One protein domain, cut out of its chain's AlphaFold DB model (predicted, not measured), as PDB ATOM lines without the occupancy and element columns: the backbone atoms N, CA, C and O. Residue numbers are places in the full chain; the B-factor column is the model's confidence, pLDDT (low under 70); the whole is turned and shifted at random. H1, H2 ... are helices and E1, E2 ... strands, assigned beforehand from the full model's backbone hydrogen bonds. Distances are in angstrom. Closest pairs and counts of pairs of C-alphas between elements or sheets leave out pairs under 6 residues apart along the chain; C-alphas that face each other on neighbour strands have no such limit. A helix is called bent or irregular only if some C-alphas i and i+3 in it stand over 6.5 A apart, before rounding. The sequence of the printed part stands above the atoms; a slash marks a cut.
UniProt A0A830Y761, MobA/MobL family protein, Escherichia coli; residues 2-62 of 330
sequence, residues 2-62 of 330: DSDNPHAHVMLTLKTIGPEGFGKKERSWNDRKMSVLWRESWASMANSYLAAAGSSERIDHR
ATOM      1  N   ASP A   2     -27.930 -31.393  45.116       56.66
ATOM      2  CA  ASP A   2     -27.388 -30.820  43.882       56.66
ATOM      3  C   ASP A   2     -26.476 -31.805  43.150       56.66
ATOM      4  O   ASP A   2     -25.320 -31.525  42.844       56.66
ATOM      5  N   SER A   3     -26.983 -33.016  42.942       73.12
ATOM      6  CA  SER A   3     -26.344 -33.995  42.071       73.12
ATOM      7  C   SER A   3     -27.239 -34.242  40.870       73.12
ATOM      8  O   SER A   3     -28.434 -34.465  41.057       73.12
ATOM      9  N   ASP A   4     -26.648 -34.357  39.682       83.19
ATOM     10  CA  ASP A   4     -27.339 -34.680  38.419       83.19
ATOM     11  C   ASP A   4     -27.951 -36.101  38.381       83.19
ATOM     12  O   ASP A   4     -28.354 -36.601  37.334       83.19
ATOM     13  N   ASN A   5     -27.993 -36.791  39.524       84.75
ATOM     14  CA  ASN A   5     -28.587 -38.109  39.697       84.75
ATOM     15  C   ASN A   5     -29.329 -38.199  41.047       84.75
ATOM     16  O   ASN A   5     -28.848 -38.869  41.975       84.75
ATOM     17  N   PRO A   6     -30.473 -37.506  41.196       89.56
ATOM     18  CA  PRO A   6     -31.298 -37.614  42.393       89.56
ATOM     19  C   PRO A   6     -31.796 -39.056  42.550       89.56
ATOM     20  O   PRO A   6     -32.388 -39.633  41.640       89.56
ATOM     21  N   HIS A   7     -31.542 -39.657  43.711       91.69
ATOM     22  CA  HIS A   7     -31.925 -41.035  44.003       91.69
ATOM     23  C   HIS A   7     -32.341 -41.194  45.464       91.69
ATOM     24  O   HIS A   7     -31.950 -40.414  46.331       91.69
ATOM     25  N   ALA A   8     -33.133 -42.233  45.725       91.69
ATOM     26  CA  ALA A   8     -33.624 -42.565  47.053       91.69
ATOM     27  C   ALA A   8     -33.225 -43.993  47.437       91.69
ATOM     28  O   ALA A   8     -33.260 -44.912  46.615       91.69
ATOM     29  N   HIS A   9     -32.885 -44.179  48.712       94.06
ATOM     30  CA  HIS A   9     -32.692 -45.492  49.313       94.06
ATOM     31  C   HIS A   9     -33.913 -45.838  50.160       94.06
ATOM     32  O   HIS A   9     -34.224 -45.135  51.119       94.06
ATOM     33  N   VAL A  10     -34.587 -46.936  49.818       93.44
ATOM     34  CA  VAL A  10     -35.743 -47.441  50.564       93.44
ATOM     35  C   VAL A  10     -35.363 -48.778  51.183       93.44
ATOM     36  O   VAL A  10     -35.083 -49.745  50.473       93.44
ATOM     37  N   MET A  11     -35.319 -48.830  52.513       95.31
ATOM     38  CA  MET A  11     -35.090 -50.070  53.251       95.31
ATOM     39  C   MET A  11     -36.431 -50.722  53.573       95.31
ATOM     40  O   MET A  11     -37.291 -50.103  54.192       95.31
ATOM     41  N   LEU A  12     -36.593 -51.980  53.164       91.88
ATOM     42  CA  LEU A  12     -37.803 -52.765  53.395       91.88
ATOM     43  C   LEU A  12     -37.506 -53.941  54.328       91.88
ATOM     44  O   LEU A  12     -36.412 -54.510  54.318       91.88
ATOM     45  N   THR A  13     -38.498 -54.339  55.121       92.81
ATOM     46  CA  THR A  13     -38.416 -55.545  55.946       92.81
ATOM     47  C   THR A  13     -38.611 -56.785  55.078       92.81
ATOM     48  O   THR A  13     -39.460 -56.814  54.198       92.81
ATOM     49  N   LEU A  14     -37.866 -57.860  55.353       93.88
ATOM     50  CA  LEU A  14     -38.022 -59.153  54.656       93.88
ATOM     51  C   LEU A  14     -39.048 -60.082  55.323       93.88
ATOM     52  O   LEU A  14     -39.078 -61.285  55.057       93.88
ATOM     53  N   LYS A  15     -39.813 -59.553  56.273       95.56
ATOM     54  CA  LYS A  15     -40.757 -60.288  57.106       95.56
ATOM     55  C   LYS A  15     -42.092 -59.568  57.075       95.56
ATOM     56  O   LYS A  15     -42.118 -58.337  57.072       95.56
ATOM     57  N   THR A  16     -43.167 -60.341  57.091       93.75
ATOM     58  CA  THR A  16     -44.508 -59.818  57.336       93.75
ATOM     59  C   THR A  16     -44.615 -59.329  58.779       93.75
ATOM     60  O   THR A  16     -43.937 -59.846  59.672       93.75
ATOM     61  N   ILE A  17     -45.442 -58.313  59.002       94.75
ATOM     62  CA  ILE A  17     -45.788 -57.817  60.335       94.75
ATOM     63  C   ILE A  17     -47.233 -58.239  60.596       94.75
ATOM     64  O   ILE A  17     -48.110 -57.952  59.784       94.75
ATOM     65  N   GLY A  18     -47.458 -58.957  61.692       94.12
ATOM     66  CA  GLY A  18     -48.780 -59.331  62.188       94.12
ATOM     67  C   GLY A  18     -48.988 -58.867  63.636       94.12
ATOM     68  O   GLY A  18     -48.116 -58.189  64.181       94.12
ATOM     69  N   PRO A  19     -50.107 -59.255  64.278       95.00
ATOM     70  CA  PRO A  19     -50.403 -58.898  65.672       95.00
ATOM     71  C   PRO A  19     -49.300 -59.319  66.655       95.00
ATOM     72  O   PRO A  19     -48.969 -58.580  67.573       95.00
ATOM     73  N   GLU A  20     -48.659 -60.460  66.390       93.94
ATOM     74  CA  GLU A  20     -47.556 -61.018  67.189       93.94
ATOM     75  C   GLU A  20     -46.178 -60.405  66.842       93.94
ATOM     76  O   GLU A  20     -45.132 -60.884  67.286       93.94
ATOM     77  N   GLY A  21     -46.144 -59.380  65.984       95.00
ATOM     78  CA  GLY A  21     -44.926 -58.754  65.473       95.00
ATOM     79  C   GLY A  21     -44.400 -59.385  64.180       95.00
ATOM     80  O   GLY A  21     -45.155 -59.724  63.266       95.00
ATOM     81  N   PHE A  22     -43.074 -59.485  64.053       95.62
ATOM     82  CA  PHE A  22     -42.423 -59.947  62.825       95.62
ATOM     83  C   PHE A  22     -42.547 -61.460  62.618       95.62
ATOM     84  O   PHE A  22     -41.972 -62.254  63.365       95.62
ATOM     85  N   GLY A  23     -43.189 -61.851  61.520       93.94
ATOM     86  CA  GLY A  23     -43.347 -63.237  61.101       93.94
ATOM     87  C   GLY A  23     -42.083 -63.878  60.511       93.94
ATOM     88  O   GLY A  23     -40.939 -63.438  60.688       93.94
ATOM     89  N   LYS A  24     -42.291 -64.972  59.772       93.81
ATOM     90  CA  LYS A  24     -41.222 -65.651  59.025       93.81
ATOM     91  C   LYS A  24     -40.765 -64.792  57.839       93.81
ATOM     92  O   LYS A  24     -41.451 -63.869  57.410       93.81
ATOM     93  N   LYS A  25     -39.567 -65.090  57.321       94.25
ATOM     94  CA  LYS A  25     -39.059 -64.431  56.110       94.25
ATOM     95  C   LYS A  25     -39.943 -64.800  54.922       94.25
ATOM     96  O   LYS A  25     -40.055 -65.987  54.619       94.25
ATOM     97  N   GLU A  26     -40.490 -63.799  54.244       94.06
ATOM     98  CA  GLU A  26     -41.302 -64.005  53.049       94.06
ATOM     99  C   GLU A  26     -40.379 -64.135  51.834       94.06
ATOM    100  O   GLU A  26     -39.621 -63.224  51.490       94.06
ATOM    101  N   ARG A  27     -40.351 -65.325  51.232       92.62
ATOM    102  CA  ARG A  27     -39.407 -65.641  50.151       92.62
ATOM    103  C   ARG A  27     -39.945 -65.232  48.788       92.62
ATOM    104  O   ARG A  27     -39.132 -64.829  47.960       92.62
ATOM    105  N   SER A  28     -41.267 -65.253  48.605       90.75
ATOM    106  CA  SER A  28     -41.924 -64.915  47.333       90.75
ATOM    107  C   SER A  28     -41.620 -63.489  46.868       90.75
ATOM    108  O   SER A  28     -41.499 -63.233  45.674       90.75
ATOM    109  N   TRP A  29     -41.383 -62.560  47.800       90.19
ATOM    110  CA  TRP A  29     -40.992 -61.188  47.469       90.19
ATOM    111  C   TRP A  29     -39.678 -61.117  46.683       90.19
ATOM    112  O   TRP A  29     -39.498 -60.213  45.881       90.19
ATOM    113  N   ASN A  30     -38.762 -62.074  46.853       90.31
ATOM    114  CA  ASN A  30     -37.471 -62.063  46.155       90.31
ATOM    115  C   ASN A  30     -37.499 -62.797  44.804       90.31
ATOM    116  O   ASN A  30     -36.450 -62.958  44.174       90.31
ATOM    117  N   ASP A  31     -38.668 -63.246  44.343       92.31
ATOM    118  CA  ASP A  31     -38.788 -63.914  43.053       92.31
ATOM    119  C   ASP A  31     -38.483 -62.952  41.900       92.31
ATOM    120  O   ASP A  31     -38.897 -61.792  41.873       92.31
ATOM    121  N   ARG A  32     -37.805 -63.455  40.861       90.88
ATOM    122  CA  ARG A  32     -37.421 -62.644  39.691       90.88
ATOM    123  C   ARG A  32     -38.619 -61.968  39.013       90.88
ATOM    124  O   ARG A  32     -38.472 -60.872  38.479       90.88
ATOM    125  N   LYS A  33     -39.790 -62.611  39.038       92.56
ATOM    126  CA  LYS A  33     -41.036 -62.059  38.484       92.56
ATOM    127  C   LYS A  33     -41.484 -60.802  39.237       92.56
ATOM    128  O   LYS A  33     -41.883 -59.836  38.593       92.56
ATOM    129  N   MET A  34     -41.322 -60.773  40.562       93.31
ATOM    130  CA  MET A  34     -41.671 -59.610  41.385       93.31
ATOM    131  C   MET A  34     -40.839 -58.384  41.014       93.31
ATOM    132  O   MET A  34     -41.369 -57.283  40.942       93.31
ATOM    133  N   SER A  35     -39.560 -58.572  40.670       91.38
ATOM    134  CA  SER A  35     -38.707 -57.465  40.224       91.38
ATOM    135  C   SER A  35     -39.235 -56.768  38.967       91.38
ATOM    136  O   SER A  35     -39.098 -55.551  38.855       91.38
ATOM    137  N   VAL A  36     -39.837 -57.509  38.030       92.44
ATOM    138  CA  VAL A  36     -40.437 -56.916  36.823       92.44
ATOM    139  C   VAL A  36     -41.675 -56.107  37.198       92.44
ATOM    140  O   VAL A  36     -41.749 -54.938  36.834       92.44
ATOM    141  N   LEU A  37     -42.565 -56.680  38.016       94.69
ATOM    142  CA  LEU A  37     -43.778 -56.006  38.493       94.69
ATOM    143  C   LEU A  37     -43.465 -54.718  39.262       94.69
ATOM    144  O   LEU A  37     -44.121 -53.700  39.074       94.69
ATOM    145  N   TRP A  38     -42.434 -54.724  40.108       94.50
ATOM    146  CA  TRP A  38     -42.030 -53.527  40.844       94.50
ATOM    147  C   TRP A  38     -41.447 -52.447  39.938       94.50
ATOM    148  O   TRP A  38     -41.700 -51.267  40.162       94.50
ATOM    149  N   ARG A  39     -40.685 -52.824  38.905       95.81
ATOM    150  CA  ARG A  39     -40.165 -51.863  37.921       95.81
ATOM    151  C   ARG A  39     -41.282 -51.254  37.084       95.81
ATOM    152  O   ARG A  39     -41.245 -50.057  36.821       95.81
ATOM    153  N   GLU A  40     -42.260 -52.064  36.695       96.00
ATOM    154  CA  GLU A  40     -43.461 -51.606  36.001       96.00
ATOM    155  C   GLU A  40     -44.279 -50.652  36.876       96.00
ATOM    156  O   GLU A  40     -44.578 -49.537  36.455       96.00
ATOM    157  N   SER A  41     -44.558 -51.046  38.122       96.69
ATOM    158  CA  SER A  41     -45.282 -50.222  39.094       96.69
ATOM    159  C   SER A  41     -44.564 -48.898  39.367       96.69
ATOM    160  O   SER A  41     -45.197 -47.844  39.355       96.69
ATOM    161  N   TRP A  42     -43.237 -48.926  39.525       96.38
ATOM    162  CA  TRP A  42     -42.426 -47.718  39.664       96.38
ATOM    163  C   TRP A  42     -42.527 -46.811  38.436       96.38
ATOM    164  O   TRP A  42     -42.781 -45.620  38.590       96.38
ATOM    165  N   ALA A  43     -42.358 -47.353  37.225       96.75
ATOM    166  CA  ALA A  43     -42.448 -46.570  35.995       96.75
ATOM    167  C   ALA A  43     -43.840 -45.941  35.826       96.75
ATOM    168  O   ALA A  43     -43.941 -44.763  35.501       96.75
ATOM    169  N   SER A  44     -44.908 -46.696  36.104       97.00
ATOM    170  CA  SER A  44     -46.289 -46.200  36.072       97.00
ATOM    171  C   SER A  44     -46.498 -45.044  37.055       97.00
ATOM    172  O   SER A  44     -46.939 -43.964  36.655       97.00
ATOM    173  N   MET A  45     -46.093 -45.230  38.315       97.31
ATOM    174  CA  MET A  45     -46.203 -44.207  39.353       97.31
ATOM    175  C   MET A  45     -45.392 -42.957  38.991       97.31
ATOM    176  O   MET A  45     -45.929 -41.851  38.991       97.31
ATOM    177  N   ALA A  46     -44.121 -43.116  38.618       96.62
ATOM    178  CA  ALA A  46     -43.252 -42.003  38.249       96.62
ATOM    179  C   ALA A  46     -43.796 -41.226  37.040       96.62
ATOM    180  O   ALA A  46     -43.824 -39.998  37.067       96.62
ATOM    181  N   ASN A  47     -44.304 -41.917  36.016       97.56
ATOM    182  CA  ASN A  47     -44.914 -41.278  34.849       97.56
ATOM    183  C   ASN A  47     -46.179 -40.487  35.198       97.56
ATOM    184  O   ASN A  47     -46.414 -39.446  34.589       97.56
ATOM    185  N   SER A  48     -46.970 -40.940  36.177       97.62
ATOM    186  CA  SER A  48     -48.139 -40.185  36.647       97.62
ATOM    187  C   SER A  48     -47.736 -38.844  37.273       97.62
ATOM    188  O   SER A  48     -48.324 -37.813  36.949       97.62
ATOM    189  N   TYR A  49     -46.665 -38.829  38.073       97.56
ATOM    190  CA  TYR A  49     -46.123 -37.602  38.656       97.56
ATOM    191  C   TYR A  49     -45.429 -36.714  37.620       97.56
ATOM    192  O   TYR A  49     -45.593 -35.498  37.669       97.56
ATOM    193  N   LEU A  50     -44.709 -37.292  36.649       96.69
ATOM    194  CA  LEU A  50     -44.131 -36.536  35.529       96.69
ATOM    195  C   LEU A  50     -45.220 -35.827  34.717       96.69
ATOM    196  O   LEU A  50     -45.068 -34.653  34.393       96.69
ATOM    197  N   ALA A  51     -46.332 -36.512  34.434       96.50
ATOM    198  CA  ALA A  51     -47.474 -35.923  33.744       96.50
ATOM    199  C   ALA A  51     -48.139 -34.813  34.573       96.50
ATOM    200  O   ALA A  51     -48.408 -33.741  34.038       96.50
ATOM    201  N   ALA A  52     -48.348 -35.032  35.877       97.44
ATOM    202  CA  ALA A  52     -48.900 -34.018  36.780       97.44
ATOM    203  C   ALA A  52     -48.000 -32.773  36.897       97.44
ATOM    204  O   ALA A  52     -48.499 -31.664  37.062       97.44
ATOM    205  N   ALA A  53     -46.683 -32.948  36.764       97.38
ATOM    206  CA  ALA A  53     -45.706 -31.863  36.716       97.38
ATOM    207  C   ALA A  53     -45.576 -31.199  35.328       97.38
ATOM    208  O   ALA A  53     -44.768 -30.289  35.168       97.38
ATOM    209  N   GLY A  54     -46.331 -31.649  34.317       97.00
ATOM    210  CA  GLY A  54     -46.289 -31.102  32.956       97.00
ATOM    211  C   GLY A  54     -45.086 -31.548  32.114       97.00
ATOM    212  O   GLY A  54     -44.852 -30.985  31.048       97.00
ATOM    213  N   SER A  55     -44.322 -32.553  32.553       95.56
ATOM    214  CA  SER A  55     -43.220 -33.108  31.761       95.56
ATOM    215  C   SER A  55     -43.749 -34.006  30.641       95.56
ATOM    216  O   SER A  55     -44.663 -34.813  30.848       95.56
ATOM    217  N   SER A  56     -43.159 -33.904  29.449       92.38
ATOM    218  CA  SER A  56     -43.426 -34.797  28.312       92.38
ATOM    219  C   SER A  56     -42.630 -36.105  28.380       92.38
ATOM    220  O   SER A  56     -42.976 -37.071  27.701       92.38
ATOM    221  N   GLU A  57     -41.597 -36.177  29.223       91.75
ATOM    222  CA  GLU A  57     -40.741 -37.355  29.343       91.75
ATOM    223  C   GLU A  57     -41.478 -38.535  29.979       91.75
ATOM    224  O   GLU A  57     -42.296 -38.376  30.888       91.75
ATOM    225  N   ARG A  58     -41.177 -39.752  29.519       94.62
ATOM    226  CA  ARG A  58     -41.756 -40.984  30.060       94.62
ATOM    227  C   ARG A  58     -40.672 -42.026  30.285       94.62
ATOM    228  O   ARG A  58     -39.806 -42.244  29.444       94.62
ATOM    229  N   ILE A  59     -40.757 -42.689  31.428       95.19
ATOM    230  CA  ILE A  59     -39.898 -43.794  31.831       95.19
ATOM    231  C   ILE A  59     -40.530 -45.098  31.348       95.19
ATOM    232  O   ILE A  59     -41.699 -45.371  31.623       95.19
ATOM    233  N   ASP A  60     -39.737 -45.932  30.681       95.56
ATOM    234  CA  ASP A  60     -40.123 -47.288  30.295       95.56
ATOM    235  C   ASP A  60     -39.184 -48.300  30.961       95.56
ATOM    236  O   ASP A  60     -37.958 -48.174  30.919       95.56
ATOM    237  N   HIS A  61     -39.772 -49.293  31.625       94.69
ATOM    238  CA  HIS A  61     -39.047 -50.308  32.382       94.69
ATOM    239  C   HIS A  61     -38.526 -51.462  31.510       94.69
ATOM    240  O   HIS A  61     -37.720 -52.277  31.976       94.69
ATOM    241  N   ARG A  62     -39.025 -51.578  30.275       95.12
ATOM    242  CA  ARG A  62     -38.723 -52.678  29.355       95.12
ATOM    243  C   ARG A  62     -37.367 -52.475  28.694       95.12
ATOM    244  O   ARG A  62     -36.804 -51.382  28.697       95.12
TER     245      ARG A  62
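What this domain is: This is residues 2 to 62 of the 330 residues of the protein "MobA/MobL family protein" of Escherichia coli (UniProt A0A830Y761). The model is an open, drawn-out loop: the first stretch, of which residues 2 to 12 stick out free, leads along the long axis to a small two-stranded hairpin, E1 and E2, and one long helix, H1, runs back from there. The hairpin lies at one end of the longest axis, beyond the beginning of H1, and after the helix residues 57 to 62 fold back along it. The printed part has 61 residues, with two named strands and one named helix in the order E1, E2, H1; the sheet, E1 - E2, is antiparallel. The class is mixed, helices and strands, with under half of the residues in named elements: 21 in the helix and 9 in the strands. The whole is only just extended, close to loose, with a radius of gyration of the C-alphas of 16.0 A, and it is elongated, with spans of 46 by 28 by 21 A.

How they stand to each other: From the first printed residue, residues 2 to 12 stand free: no C-alpha 8 or more residues away along the chain lies within 10 A of theirs. Next comes the hairpin of E1, residues 15 to 18, and E2, residues 21 to 25. These two are antiparallel neighbour strands, with an angle of 146 degrees between their N-to-C directions. The C-alphas of Lys 15 and Lys 25 face each other at 4.6 A, and those of Gly 18 and Gly 21 face each other at 5.1 A. In the backbone, N 18 and O 21 are within hydrogen-bond range at 2.9 A, and N 23 and O 16 are within it at 2.8 A. A tight link of 2 residues joins E1 to E2. From E2 a short link of 6 residues leads to H1, residues 32 to 52. E1 and H1 are apart, with no C-alpha of the one within 8 A of the other. In the backbone of H1, 16 of 17 pairs of O i and N i+4 are within hydrogen-bond range.

Where its parts are: The printed part begins at Asp 2, whose C-alpha is at (-27.388, -30.820, 43.882). Residues 2 to 14 are a long stretch with no named element, and their C-alphas lie 9 to 23 A from the mean of all C-alphas. E1 runs from Lys 15, with its C-alpha at (-40.757, -60.288, 57.106), to Gly 18, and measures 9.5 A from first to last C-alpha. E2 runs from Gly 21 to Lys 25 and measures 12.4 A; with 5 residues it is the longest strand. H1 runs from Arg 32, C-alpha at (-37.421, -62.644, 39.691), to Ala 52, C-alpha at (-48.900, -34.018, 36.780). Its first and last C-alphas are 31.0 A apart, and it is not bent.

The domain as a whole: The two C-alphas farthest apart are those of Glu 20, between E1 and E2, and Ser 56, after H1, at 47.1 A. The first and last printed C-alphas, those of Asp 2 and Arg 62, are 28.6 A apart. Without the free-standing residues 2 to 12 the body has 50 residues, spans 46 by 24 by 10 A and has a radius of gyration of 15.8 A. The printed part has no cut, and neither link between named elements is long. The mean pLDDT of the printed part is 93.1, and residue 2 alone is under 70.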